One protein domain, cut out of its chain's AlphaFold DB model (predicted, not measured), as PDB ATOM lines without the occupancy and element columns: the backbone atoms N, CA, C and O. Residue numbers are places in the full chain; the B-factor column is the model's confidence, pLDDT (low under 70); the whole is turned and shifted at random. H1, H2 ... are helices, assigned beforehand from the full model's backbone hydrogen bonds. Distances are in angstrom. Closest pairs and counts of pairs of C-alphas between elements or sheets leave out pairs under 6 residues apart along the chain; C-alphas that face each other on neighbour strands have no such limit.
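What this domain is: This is residues 112 to 214 of the 214 residues of an uncharacterized protein of Spironucleus salmonicida (UniProt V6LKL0). H1 is the core of a rounded helical body: H2, H4 and H5 pack round it, H4 and H5 nearly along its line but apart from each other. The longest helix, H3, packs crosswise on H2, and a long link leads from its end to H4. The printed part has 103 residues with five named helices, H1 to H5 in chain order, and no named strand; its class is all helix. It is compact, with a radius of gyration of the C-alphas of 12.8 A and spans of 36 by 28 by 23 A.

Where its parts are: H1, residues 112 to 124, begins at C-alpha 112 (28.954, 34.518, 37.912) and measures 18.5 A. H2 is residues 131 to 137, 10.3 A, and H3 residues 146 to 163, 25.5 A. H4 is residues 184 to 195, 16.5 A. H5, residues 204 to 212, 12.3 A, ends at C-alpha 212 (22.916, 23.902, 34.029).

How they stand to each other: H1 touches H4 with residues 118 to 123 alone, the same way at a shallow tilt of 16 degrees; the closest C-alphas, Ile 119 and Val 186, are 5.4 A apart. H1 touches H5 at a shallow tilt of 27 degrees, opposite ways; the closest C-alphas are Val 120 and Ile 207, 6.4 A. H1 touches H2 with residues 117 to 121 alone, at a steep tilt of 69.6 degrees, only just short of about perpendicular; the closest C-alphas are Val 120 and Ile 134, 6.7 A. H3 touches H2 with residues 146 to 153 alone, about perpendicular at 76 degrees; the closest C-alphas are Pro 131 and Ala 150, 5.3 A. H1 and H3 are near each other. Each O i to N i+4 pair is within hydrogen-bond range in H1, H3, H4 and H5; in H2 1 of 3 is, beside 2 of 4 O i to N i+3 pairs.

The domain as a whole: The C-alphas farthest apart, Glu 141 and Ser 167, are 36.8 A apart. The printed part has no cut; the link H3 to H4, residues 164 to 183, is long. Mean pLDDT of the printed part is 97.7, and no printed residue is under 70.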
ATOM      1  N   GLN A 112      29.730  35.706  38.281       97.25
ATOM      2  CA  GLN A 112      28.954  34.518  37.912       97.25
ATOM      3  C   GLN A 112      27.557  34.536  38.550       97.25
ATOM      4  O   GLN A 112      26.562  34.336  37.859       97.25
ATOM      5  N   GLN A 113      27.465  34.876  39.840       98.06
ATOM      6  CA  GLN A 113      26.191  34.968  40.561       98.06
ATOM      7  C   GLN A 113      25.283  36.051  39.968       98.06
ATOM      8  O   GLN A 113      24.084  35.828  39.821       98.06
ATOM      9  N   GLN A 114      25.850  37.207  39.600       98.06
ATOM     10  CA  GLN A 114      25.119  38.292  38.933       98.06
ATOM     11  C   GLN A 114      24.601  37.859  37.557       98.06
ATOM     12  O   GLN A 114      23.480  38.201  37.187       98.06
ATOM     13  N   THR A 115      25.397  37.083  36.818       97.94
ATOM     14  CA  THR A 115      25.022  36.566  35.495       97.94
ATOM     15  C   THR A 115      23.874  35.565  35.598       97.94
ATOM     16  O   THR A 115      22.863  35.731  34.918       97.94
ATOM     17  N   VAL A 116      23.981  34.579  36.496       98.31
ATOM     18  CA  VAL A 116      22.908  33.603  36.758       98.31
ATOM     19  C   VAL A 116      21.646  34.317  37.238       98.31
ATOM     20  O   VAL A 116      20.565  34.079  36.703       98.31
ATOM     21  N   PHE A 117      21.782  35.259  38.174       98.56
ATOM     22  CA  PHE A 117      20.667  36.081  38.635       98.56
ATOM     23  C   PHE A 117      19.981  36.802  37.467       98.56
ATOM     24  O   PHE A 117      18.764  36.719  37.324       98.56
ATOM     25  N   ALA A 118      20.743  37.466  36.596       98.50
ATOM     26  CA  ALA A 118      20.194  38.183  35.451       98.50
ATOM     27  C   ALA A 118      19.451  37.264  34.473       98.50
ATOM     28  O   ALA A 118      18.392  37.651  33.979       98.50
ATOM     29  N   ILE A 119      19.955  36.049  34.232       98.50
ATOM     30  CA  ILE A 119      19.283  35.035  33.403       98.50
ATOM     31  C   ILE A 119      17.947  34.634  34.033       98.50
ATOM     32  O   ILE A 119      16.921  34.674  33.354       98.50
ATOM     33  N   VAL A 120      17.934  34.330  35.335       98.56
ATOM     34  CA  VAL A 120      16.711  33.965  36.069       98.56
ATOM     35  C   VAL A 120      15.673  35.085  35.998       98.56
ATOM     36  O   VAL A 120      14.518  34.843  35.648       98.56
ATOM     37  N   VAL A 121      16.069  36.324  36.308       98.50
ATOM     38  CA  VAL A 121      15.137  37.460  36.335       98.50
ATOM     39  C   VAL A 121      14.616  37.786  34.931       98.50
ATOM     40  O   VAL A 121      13.425  38.055  34.777       98.50
ATOM     41  N   SER A 122      15.467  37.714  33.906       98.31
ATOM     42  CA  SER A 122      15.050  37.934  32.512       98.31
ATOM     43  C   SER A 122      14.107  36.834  32.029       98.31
ATOM     44  O   SER A 122      13.141  37.117  31.322       98.31
ATOM     45  N   GLY A 123      14.345  35.586  32.444       98.19
ATOM     46  CA  GLY A 123      13.501  34.450  32.087       98.19
ATOM     47  C   GLY A 123      12.109  34.500  32.717       98.19
ATOM     48  O   GLY A 123      11.134  34.194  32.036       98.19
ATOM     49  N   LEU A 124      12.004  34.935  33.978       98.31
ATOM     50  CA  LEU A 124      10.718  35.123  34.668       98.31
ATOM     51  C   LEU A 124       9.962  36.387  34.222       98.31
ATOM     52  O   LEU A 124       8.741  36.455  34.356       98.31
ATOM     53  N   GLY A 125      10.688  37.395  33.735       98.12
ATOM     54  CA  GLY A 125      10.176  38.738  33.479       98.12
ATOM     55  C   GLY A 125      10.469  39.686  34.645       98.12
ATOM     56  O   GLY A 125      10.043  39.487  35.783       98.12
ATOM     57  N   ILE A 126      11.201  40.765  34.371       97.94
ATOM     58  CA  ILE A 126      11.731  41.663  35.411       97.94
ATOM     59  C   ILE A 126      10.637  42.384  36.198       97.94
ATOM     60  O   ILE A 126      10.827  42.652  37.392       97.94
ATOM     61  N   SER A 127       9.505  42.696  35.563       97.44
ATOM     62  CA  SER A 127       8.376  43.372  36.214       97.44
ATOM     63  C   SER A 127       7.678  42.466  37.238       97.44
ATOM     64  O   SER A 127       7.402  42.889  38.363       97.44
ATOM     65  N   SER A 128       7.470  41.195  36.887       97.19
ATOM     66  CA  SER A 128       6.728  40.205  37.673       97.19
ATOM     67  C   SER A 128       7.599  39.438  38.669       97.19
ATOM     68  O   SER A 128       7.069  38.945  39.668       97.19
ATOM     69  N   ALA A 129       8.915  39.359  38.444       98.38
ATOM     70  CA  ALA A 129       9.830  38.565  39.255       98.38
ATOM     71  C   ALA A 129       9.776  38.938  40.747       98.38
ATOM     72  O   ALA A 129       9.885  40.110  41.138       98.38
ATOM     73  N   ARG A 130       9.639  37.920  41.605       98.31
ATOM     74  CA  ARG A 130       9.624  38.065  43.068       98.31
ATOM     75  C   ARG A 130      10.809  37.337  43.701       98.31
ATOM     76  O   ARG A 130      11.138  36.237  43.261       98.31
ATOM     77  N   PRO A 131      11.383  37.849  44.807       98.69
ATOM     78  CA  PRO A 131      12.509  37.195  45.483       98.69
ATOM     79  C   PRO A 131      12.245  35.733  45.866       98.69
ATOM     80  O   PRO A 131      13.124  34.892  45.726       98.69
ATOM     81  N   LYS A 132      11.009  35.423  46.280       98.38
ATOM     82  CA  LYS A 132      10.577  34.066  46.642       98.38
ATOM     83  C   LYS A 132      10.603  33.084  45.457       98.38
ATOM     84  O   LYS A 132      10.810  31.902  45.684       98.38
ATOM     85  N   GLN A 133      10.391  33.564  44.228       98.38
ATOM     86  CA  GLN A 133      10.432  32.745  43.003       98.38
ATOM     87  C   GLN A 133      11.860  32.589  42.471       98.38
ATOM     88  O   GLN A 133      12.211  31.543  41.946       98.38
ATOM     89  N   ILE A 134      12.696  33.618  42.636       98.50
ATOM     90  CA  ILE A 134      14.094  33.600  42.187       98.50
ATOM     91  C   ILE A 134      14.931  32.647  43.049       98.50
ATOM     92  O   ILE A 134      15.725  31.882  42.513       98.50
ATOM     93  N   LEU A 135      14.752  32.673  44.376       98.44
ATOM     94  CA  LEU A 135      15.557  31.892  45.320       98.44
ATOM     95  C   LEU A 135      15.683  30.388  44.973       98.44
ATOM     96  O   LEU A 135      16.816  29.921  44.915       98.44
ATOM     97  N   PRO A 136      14.601  29.628  44.693       98.31
ATOM     98  CA  PRO A 136      14.699  28.202  44.346       98.31
ATOM     99  C   PRO A 136      15.299  27.911  42.958       98.31
ATOM    100  O   PRO A 136      15.543  26.746  42.634       98.31
ATOM    101  N   LEU A 137      15.493  28.936  42.120       98.25
ATOM    102  CA  LEU A 137      16.142  28.823  40.809       98.25
ATOM    103  C   LEU A 137      17.644  29.122  40.879       98.25
ATOM    104  O   LEU A 137      18.371  28.788  39.948       98.25
ATOM    105  N   MET A 138      18.109  29.739  41.968       98.31
ATOM    106  CA  MET A 138      19.530  29.989  42.188       98.31
ATOM    107  C   MET A 138      20.237  28.704  42.660       98.31
ATOM    108  O   MET A 138      19.651  27.943  43.433       98.31
ATOM    109  N   PRO A 139      21.501  28.476  42.257       97.94
ATOM    110  CA  PRO A 139      22.331  27.403  42.801       97.94
ATOM    111  C   PRO A 139      22.438  27.480  44.333       97.94
ATOM    112  O   PRO A 139      22.661  28.555  44.903       97.94
ATOM    113  N   VAL A 140      22.262  26.338  45.008       97.56
ATOM    114  CA  VAL A 140      22.223  26.236  46.481       97.56
ATOM    115  C   VAL A 140      23.583  26.588  47.094       97.56
ATOM    116  O   VAL A 140      23.662  27.132  48.196       97.56
ATOM    117  N   GLU A 141      24.657  26.365  46.342       97.00
ATOM    118  CA  GLU A 141      26.054  26.601  46.708       97.00
ATOM    119  C   GLU A 141      26.335  28.072  47.042       97.00
ATOM    120  O   GLU A 141      27.275  28.386  47.775       97.00
ATOM    121  N   TYR A 142      25.513  28.995  46.537       97.31
ATOM    122  CA  TYR A 142      25.683  30.425  46.779       97.31
ATOM    123  C   TYR A 142      25.218  30.875  48.170       97.31
ATOM    124  O   TYR A 142      25.503  32.013  48.545       97.31
ATOM    125  N   ASN A 143      24.534  30.015  48.941       96.69
ATOM    126  CA  ASN A 143      24.051  30.308  50.298       96.69
ATOM    127  C   ASN A 143      23.289  31.645  50.394       96.69
ATOM    128  O   ASN A 143      23.505  32.455  51.299       96.69
ATOM    129  N   LEU A 144      22.423  31.906  49.411       97.62
ATOM    130  CA  LEU A 144      21.680  33.160  49.310       97.62
ATOM    131  C   LEU A 144      20.434  33.124  50.187       97.62
ATOM    132  O   LEU A 144      19.711  32.133  50.224       97.62
ATOM    133  N   ASP A 145      20.143  34.251  50.827       97.62
ATOM    134  CA  ASP A 145      18.884  34.470  51.527       97.62
ATOM    135  C   ASP A 145      17.909  35.301  50.673       97.62
ATOM    136  O   ASP A 145      18.303  36.123  49.833       97.62
ATOM    137  N   GLN A 146      16.611  35.144  50.927       98.06
ATOM    138  CA  GLN A 146      15.545  35.892  50.269       98.06
ATOM    139  C   GLN A 146      15.746  37.410  50.406       98.06
ATOM    140  O   GLN A 146      15.490  38.152  49.453       98.06
ATOM    141  N   GLN A 147      16.231  37.889  51.559       97.88
ATOM    142  CA  GLN A 147      16.498  39.313  51.778       97.88
ATOM    143  C   GLN A 147      17.617  39.838  50.863       97.88
ATOM    144  O   GLN A 147      17.542  40.963  50.358       97.88
ATOM    145  N   MET A 148      18.643  39.021  50.609       97.75
ATOM    146  CA  MET A 148      19.768  39.375  49.739       97.75
ATOM    147  C   MET A 148      19.316  39.476  48.282       97.75
ATOM    148  O   MET A 148      19.634  40.459  47.608       97.75
ATOM    149  N   ILE A 149      18.505  38.513  47.835       98.50
ATOM    150  CA  ILE A 149      17.854  38.521  46.519       98.50
ATOM    151  C   ILE A 149      16.962  39.756  46.362       98.50
ATOM    152  O   ILE A 149      17.030  40.430  45.338       98.50
ATOM    153  N   ALA A 150      16.158  40.094  47.374       98.44
ATOM    154  CA  ALA A 150      15.273  41.258  47.331       98.44
ATOM    155  C   ALA A 150      16.050  42.573  47.170       98.44
ATOM    156  O   ALA A 150      15.723  43.388  46.305       98.44
ATOM    157  N   SER A 151      17.116  42.746  47.957       98.31
ATOM    158  CA  SER A 151      18.005  43.910  47.871       98.31
ATOM    159  C   SER A 151      18.685  44.004  46.502       98.31
ATOM    160  O   SER A 151      18.751  45.084  45.908       98.31
ATOM    161  N   HIS A 152      19.157  42.875  45.962       98.38
ATOM    162  CA  HIS A 152      19.800  42.849  44.651       98.38
ATOM    163  C   HIS A 152      18.809  43.141  43.517       98.38
ATOM    164  O   HIS A 152      19.091  43.997  42.683       98.38
ATOM    165  N   LEU A 153      17.616  42.540  43.538       98.56
ATOM    166  CA  LEU A 153      16.543  42.797  42.572       98.56
ATOM    167  C   LEU A 153      16.107  44.266  42.562       98.56
ATOM    168  O   LEU A 153      15.904  44.846  41.496       98.56
ATOM    169  N   GLN A 154      15.999  44.890  43.737       98.50
ATOM    170  CA  GLN A 154      15.677  46.313  43.835       98.50
ATOM    171  C   GLN A 154      16.748  47.174  43.150       98.50
ATOM    172  O   GLN A 154      16.414  48.039  42.338       98.50
ATOM    173  N   LYS A 155      18.032  46.916  43.433       98.25
ATOM    174  CA  LYS A 155      19.153  47.620  42.786       98.25
ATOM    175  C   LYS A 155      19.196  47.363  41.281       98.25
ATOM    176  O   LYS A 155      19.459  48.289  40.520       98.25
ATOM    177  N   TYR A 156      18.896  46.139  40.858       98.56
ATOM    178  CA  TYR A 156      18.828  45.742  39.454       98.56
ATOM    179  C   TYR A 156      17.772  46.557  38.694       98.56
ATOM    180  O   TYR A 156      18.084  47.189  37.687       98.56
ATOM    181  N   ARG A 157      16.548  46.659  39.235       98.50
ATOM    182  CA  ARG A 157      15.473  47.499  38.672       98.50
ATOM    183  C   ARG A 157      15.840  48.984  38.647       98.50
ATOM    184  O   ARG A 157      15.620  49.654  37.644       98.50
ATOM    185  N   GLN A 158      16.451  49.497  39.715       98.31
ATOM    186  CA  GLN A 158      16.933  50.884  39.752       98.31
ATOM    187  C   GLN A 158      18.021  51.154  38.709       98.31
ATOM    188  O   GLN A 158      18.076  52.248  38.150       98.31
ATOM    189  N   LYS A 159      18.891  50.177  38.445       98.19
ATOM    190  CA  LYS A 159      19.921  50.296  37.414       98.19
ATOM    191  C   LYS A 159      19.298  50.355  36.019       98.19
ATOM    192  O   LYS A 159      19.693  51.220  35.253       98.19
ATOM    193  N   ILE A 160      18.274  49.544  35.742       98.31
ATOM    194  CA  ILE A 160      17.487  49.631  34.500       98.31
ATOM    195  C   ILE A 160      16.852  51.017  34.346       98.31
ATOM    196  O   ILE A 160      17.008  51.644  33.306       98.31
ATOM    197  N   ILE A 161      16.197  51.536  35.389       98.38
ATOM    198  CA  ILE A 161      15.591  52.877  35.347       98.38
ATOM    199  C   ILE A 161      16.619  53.937  34.939       98.38
ATOM    200  O   ILE A 161      16.329  54.778  34.094       98.38
ATOM    201  N   LYS A 162      17.828  53.873  35.506       98.25
ATOM    202  CA  LYS A 162      18.918  54.803  35.180       98.25
ATOM    203  C   LYS A 162      19.457  54.609  33.763       98.25
ATOM    204  O   LYS A 162      19.691  55.595  33.082       98.25
ATOM    205  N   ASP A 163      19.657  53.366  33.332       97.88
ATOM    206  CA  ASP A 163      20.245  53.056  32.022       97.88
ATOM    207  C   ASP A 163      19.301  53.432  30.862       97.88
ATOM    208  O   ASP A 163      19.769  53.780  29.781       97.88
ATOM    209  N   PHE A 164      17.983  53.396  31.092       97.81
ATOM    210  CA  PHE A 164      16.952  53.699  30.089       97.81
ATOM    211  C   PHE A 164      16.204  55.024  30.337       97.81
ATOM    212  O   PHE A 164      15.252  55.319  29.621       97.81
ATOM    213  N   ASN A 165      16.625  55.830  31.322       97.94
ATOM    214  CA  ASN A 165      15.986  57.100  31.709       97.94
ATOM    215  C   ASN A 165      14.464  56.991  31.954       97.94
ATOM    216  O   ASN A 165      13.687  57.840  31.514       97.94
ATOM    217  N   LEU A 166      14.030  55.939  32.651       98.06
ATOM    218  CA  LEU A 166      12.620  55.734  32.997       98.06
ATOM    219  C   LEU A 166      12.205  56.643  34.167       98.06
ATOM    220  O   LEU A 166      13.026  56.988  35.018       98.06
ATOM    221  N   SER A 167      10.925  57.008  34.244       97.50
ATOM    222  CA  SER A 167      10.422  57.877  35.321       97.50
ATOM    223  C   SER A 167      10.052  57.083  36.574       97.50
ATOM    224  O   SER A 167      10.258  57.549  37.696       97.50
ATOM    225  N   SER A 168       9.521  55.870  36.400       97.56
ATOM    226  CA  SER A 168       9.016  55.036  37.490       97.56
ATOM    227  C   SER A 168       9.399  53.561  37.338       97.56
ATOM    228  O   SER A 168       9.763  53.085  36.266       97.56
ATOM    229  N   MET A 169       9.266  52.797  38.430       96.56
ATOM    230  CA  MET A 169       9.379  51.331  38.404       96.56
ATOM    231  C   MET A 169       8.284  50.661  37.568       96.56
ATOM    232  O   MET A 169       8.496  49.548  37.096       96.56
ATOM    233  N   ASN A 170       7.141  51.324  37.376       97.38
ATOM    234  CA  ASN A 170       6.033  50.788  36.582       97.38
ATOM    235  C   ASN A 170       6.314  50.819  35.072       97.38
ATOM    236  O   ASN A 170       5.702  50.059  34.331       97.38
ATOM    237  N   ASP A 171       7.265  51.647  34.630       98.12
ATOM    238  CA  ASP A 171       7.635  51.775  33.215       98.12
ATOM    239  C   ASP A 171       8.603  50.664  32.769       98.12
ATOM    240  O   ASP A 171       8.984  50.577  31.601       98.12
ATOM    241  N   ILE A 172       9.047  49.812  33.703       98.06
ATOM    242  CA  ILE A 172       9.977  48.723  33.415       98.06
ATOM    243  C   ILE A 172       9.252  47.621  32.638       98.06
ATOM    244  O   ILE A 172       8.366  46.945  33.161       98.06
ATOM    245  N   GLN A 173       9.709  47.381  31.412       97.81
ATOM    246  CA  GLN A 173       9.260  46.282  30.562       97.81
ATOM    247  C   GLN A 173      10.187  45.062  30.695       97.81
ATOM    248  O   GLN A 173      11.373  45.198  30.997       97.81
ATOM    249  N   ASN A 174       9.664  43.859  30.431       98.00
ATOM    250  CA  ASN A 174      10.408  42.597  30.601       98.00
ATOM    251  C   ASN A 174      11.604  42.432  29.644       98.00
ATOM    252  O   ASN A 174      12.479  41.616  29.904       98.00
ATOM    253  N   GLN A 175      11.654  43.230  28.578       97.62
ATOM    254  CA  GLN A 175      12.754  43.270  27.614       97.62
ATOM    255  C   GLN A 175      13.988  44.055  28.090       97.62
ATOM    256  O   GLN A 175      15.040  43.987  27.461       97.62
ATOM    257  N   PHE A 176      13.877  44.879  29.135       98.19
ATOM    258  CA  PHE A 176      15.003  45.709  29.566       98.19
ATOM    259  C   PHE A 176      15.984  44.912  30.409       98.19
ATOM    260  O   PHE A 176      15.571  44.091  31.199       98.19
ATOM    261  N   TYR A 177      17.277  45.190  30.323       97.69
ATOM    262  CA  TYR A 177      18.276  44.637  31.239       97.69
ATOM    263  C   TYR A 177      19.444  45.624  31.372       97.69
ATOM    264  O   TYR A 177      19.657  46.436  30.470       97.69
ATOM    265  N   PRO A 178      20.197  45.622  32.487       97.56
ATOM    266  CA  PRO A 178      21.312  46.541  32.672       97.56
ATOM    267  C   PRO A 178      22.388  46.383  31.592       97.56
ATOM    268  O   PRO A 178      22.833  45.271  31.313       97.56
ATOM    269  N   GLN A 179      22.884  47.500  31.055       96.00
ATOM    270  CA  GLN A 179      23.805  47.492  29.903       96.00
ATOM    271  C   GLN A 179      25.173  46.853  30.196       96.00
ATOM    272  O   GLN A 179      25.867  46.419  29.287       96.00
ATOM    273  N   HIS A 180      25.563  46.781  31.470       95.88
ATOM    274  CA  HIS A 180      26.830  46.180  31.899       95.88
ATOM    275  C   HIS A 180      26.820  44.642  31.883       95.88
ATOM    276  O   HIS A 180      27.854  44.028  32.135       95.88
ATOM    277  N   ILE A 181      25.667  44.014  31.635       95.38
ATOM    278  CA  ILE A 181      25.534  42.557  31.607       95.38
ATOM    279  C   ILE A 181      25.739  42.074  30.175       95.38
ATOM    280  O   ILE A 181      24.850  42.177  29.334       95.38
ATOM    281  N   THR A 182      26.917  41.512  29.911       95.06
ATOM    282  CA  THR A 182      27.351  41.074  28.572       95.06
ATOM    283  C   THR A 182      26.909  39.648  28.216       95.06
ATOM    284  O   THR A 182      27.394  39.072  27.247       95.06
ATOM    285  N   SER A 183      26.019  39.032  28.998       97.62
ATOM    286  CA  SER A 183      25.612  37.644  28.753       97.62
ATOM    287  C   SER A 183      24.784  37.528  27.463       97.62
ATOM    288  O   SER A 183      23.725  38.160  27.372       97.62
ATOM    289  N   PRO A 184      25.206  36.707  26.478       97.81
ATOM    290  CA  PRO A 184      24.463  36.529  25.231       97.81
ATOM    291  C   PRO A 184      23.088  35.895  25.474       97.81
ATOM    292  O   PRO A 184      22.128  36.243  24.793       97.81
ATOM    293  N   ILE A 185      22.970  35.047  26.500       98.12
ATOM    294  CA  ILE A 185      21.711  34.400  26.883       98.12
ATOM    295  C   ILE A 185      20.696  35.446  27.347       98.12
ATOM    296  O   ILE A 185      19.555  35.436  26.905       98.12
ATOM    297  N   VAL A 186      21.103  36.400  28.192       98.00
ATOM    298  CA  VAL A 186      20.203  37.475  28.655       98.00
ATOM    299  C   VAL A 186      19.673  38.287  27.473       98.00
ATOM    300  O   VAL A 186      18.482  38.599  27.426       98.00
ATOM    301  N   LYS A 187      20.539  38.575  26.496       97.88
ATOM    302  CA  LYS A 187      20.152  39.274  25.270       97.88
ATOM    303  C   LYS A 187      19.140  38.467  24.451       97.88
ATOM    304  O   LYS A 187      18.111  39.020  24.081       97.88
ATOM    305  N   GLU A 188      19.378  37.172  24.242       98.00
ATOM    306  CA  GLU A 188      18.438  36.291  23.531       98.00
ATOM    307  C   GLU A 188      17.061  36.258  24.214       98.00
ATOM    308  O   GLU A 188      16.028  36.377  23.554       98.00
ATOM    309  N   ILE A 189      17.029  36.153  25.548       97.94
ATOM    310  CA  ILE A 189      15.781  36.176  26.321       97.94
ATOM    311  C   ILE A 189      15.060  37.524  26.146       97.94
ATOM    312  O   ILE A 189      13.850  37.550  25.923       97.94
ATOM    313  N   SER A 190      15.790  38.640  26.213       97.56
ATOM    314  CA  SER A 190      15.253  39.983  25.950       97.56
ATOM    315  C   SER A 190      14.668  40.107  24.538       97.56
ATOM    316  O   SER A 190      13.602  40.695  24.358       97.56
ATOM    317  N   ASP A 191      15.347  39.560  23.532       97.88
ATOM    318  CA  ASP A 191      14.894  39.626  22.142       97.88
ATOM    319  C   ASP A 191      13.616  38.792  21.925       97.88
ATOM    320  O   ASP A 191      12.731  39.213  21.177       97.88
ATOM    321  N   LYS A 192      13.436  37.685  22.661       97.75
ATOM    322  CA  LYS A 192      12.160  36.941  22.691       97.75
ATOM    323  C   LYS A 192      11.021  37.768  23.288       97.75
ATOM    324  O   LYS A 192       9.943  37.807  22.703       97.75
ATOM    325  N   TRP A 193      11.270  38.501  24.376       97.69
ATOM    326  CA  TRP A 193      10.286  39.437  24.942       97.69
ATOM    327  C   TRP A 193       9.907  40.579  23.985       97.69
ATOM    328  O   TRP A 193       8.794  41.093  24.077       97.69
ATOM    329  N   LYS A 194      10.810  40.989  23.083       96.69
ATOM    330  CA  LYS A 194      10.544  42.002  22.044       96.69
ATOM    331  C   LYS A 194       9.684  41.472  20.903       96.69
ATOM    332  O   LYS A 194       8.831  42.196  20.399       96.69
ATOM    333  N   GLY A 195       9.992  40.261  20.438       93.06
ATOM    334  CA  GLY A 195       9.452  39.721  19.190       93.06
ATOM    335  C   GLY A 195       8.126  38.984  19.336       93.06
ATOM    336  O   GLY A 195       7.353  38.950  18.380       93.06
ATOM    337  N   ASP A 196       7.854  38.402  20.503       95.19
ATOM    338  CA  ASP A 196       6.709  37.520  20.698       95.19
ATOM    339  C   ASP A 196       5.781  38.040  21.801       95.19
ATOM    340  O   ASP A 196       6.057  37.927  22.995       95.19
ATOM    341  N   ALA A 197       4.637  38.593  21.393       94.44
ATOM    342  CA  ALA A 197       3.601  39.049  22.317       94.44
ATOM    343  C   ALA A 197       2.949  37.895  23.105       94.44
ATOM    344  O   ALA A 197       2.333  38.141  24.142       94.44
ATOM    345  N   ALA A 198       3.073  36.648  22.634       96.69
ATOM    346  CA  ALA A 198       2.584  35.457  23.321       96.69
ATOM    347  C   ALA A 198       3.630  34.848  24.271       96.69
ATOM    348  O   ALA A 198       3.339  33.860  24.956       96.69
ATOM    349  N   PHE A 199       4.832  35.421  24.357       97.56
ATOM    350  CA  PHE A 199       5.849  34.946  25.281       97.56
ATOM    351  C   PHE A 199       5.535  35.398  26.712       97.56
ATOM    352  O   PHE A 199       5.518  36.585  27.028       97.56
ATOM    353  N   HIS A 200       5.303  34.431  27.602       96.81
ATOM    354  CA  HIS A 200       4.964  34.669  29.012       96.81
ATOM    355  C   HIS A 200       6.149  34.425  29.965       96.81
ATOM    356  O   HIS A 200       5.969  34.392  31.182       96.81
ATOM    357  N   GLY A 201       7.358  34.262  29.423       97.00
ATOM    358  CA  GLY A 201       8.546  33.862  30.172       97.00
ATOM    359  C   GLY A 201       8.806  32.355  30.122       97.00
ATOM    360  O   GLY A 201       7.993  31.566  29.638       97.00
ATOM    361  N   TYR A 202       9.975  31.956  30.616       98.00
ATOM    362  CA  TYR A 202      10.357  30.550  30.716       98.00
ATOM    363  C   TYR A 202       9.769  29.898  31.962       98.00
ATOM    364  O   TYR A 202       9.660  30.503  33.030       98.00
ATOM    365  N   THR A 203       9.463  28.611  31.836       98.06
ATOM    366  CA  THR A 203       9.133  27.761  32.982       98.06
ATOM    367  C   THR A 203      10.355  27.545  33.882       98.06
ATOM    368  O   THR A 203      11.501  27.621  33.435       98.06
ATOM    369  N   GLU A 204      10.127  27.211  35.156       97.62
ATOM    370  CA  GLU A 204      11.211  26.927  36.111       97.62
ATOM    371  C   GLU A 204      12.169  25.828  35.617       97.62
ATOM    372  O   GLU A 204      13.378  25.925  35.824       97.62
ATOM    373  N   GLY A 205      11.642  24.801  34.937       98.06
ATOM    374  CA  GLY A 205      12.438  23.714  34.361       98.06
ATOM    375  C   GLY A 205      13.384  24.196  33.260       98.06
ATOM    376  O   GLY A 205      14.574  23.893  33.309       98.06
ATOM    377  N   GLN A 206      12.883  25.014  32.332       98.19
ATOM    378  CA  GLN A 206      13.691  25.596  31.253       98.19
ATOM    379  C   GLN A 206      14.778  26.528  31.800       98.19
ATOM    380  O   GLN A 206      15.915  26.481  31.342       98.19
ATOM    381  N   ILE A 207      14.463  27.340  32.816       98.06
ATOM    382  CA  ILE A 207      15.459  28.213  33.456       98.06
ATOM    383  C   ILE A 207      16.577  27.373  34.085       98.06
ATOM    384  O   ILE A 207      17.753  27.681  33.898       98.06
ATOM    385  N   LYS A 208      16.235  26.290  34.795       97.81
ATOM    386  CA  LYS A 208      17.233  25.388  35.392       97.81
ATOM    387  C   LYS A 208      18.099  24.695  34.344       97.81
ATOM    388  O   LYS A 208      19.293  24.535  34.572       97.81
ATOM    389  N   GLU A 209      17.520  24.301  33.215       98.06
ATOM    390  CA  GLU A 209      18.260  23.701  32.101       98.06
ATOM    391  C   GLU A 209      19.266  24.689  31.497       98.06
ATOM    392  O   GLU A 209      20.438  24.348  31.344       98.06
ATOM    393  N   ILE A 210      18.849  25.942  31.276       97.88
ATOM    394  CA  ILE A 210      19.738  27.016  30.818       97.88
ATOM    395  C   ILE A 210      20.882  27.228  31.816       97.88
ATOM    396  O   ILE A 210      22.042  27.255  31.413       97.88
ATOM    397  N   ILE A 211      20.587  27.328  33.117       97.31
ATOM    398  CA  ILE A 211      21.616  27.526  34.155       97.31
ATOM    399  C   ILE A 211      22.577  26.340  34.223       97.31
ATOM    400  O   ILE A 211      23.767  26.539  34.432       97.31
ATOM    401  N   ARG A 212      22.086  25.112  34.034       97.00
ATOM    402  CA  ARG A 212      22.916  23.902  34.029       97.00
ATOM    403  C   ARG A 212      23.858  23.833  32.821       97.00
ATOM    404  O   ARG A 212      24.853  23.122  32.888       97.00
ATOM    405  N   SER A 213      23.522  24.518  31.730       96.75
ATOM    406  CA  SER A 213      24.336  24.571  30.509       96.75
ATOM    407  C   SER A 213      25.456  25.621  30.536       96.75
ATOM    408  O   SER A 213      26.282  25.629  29.623       96.75
ATOM    409  N   LEU A 214      25.467  26.499  31.549       92.12
ATOM    410  CA  LEU A 214      26.507  27.509  31.787       92.12
ATOM    411  C   LEU A 214      27.767  26.896  32.400       92.12
ATOM    412  O   LEU A 214      28.861  27.381  32.034       92.12
TER     413      LEU A 214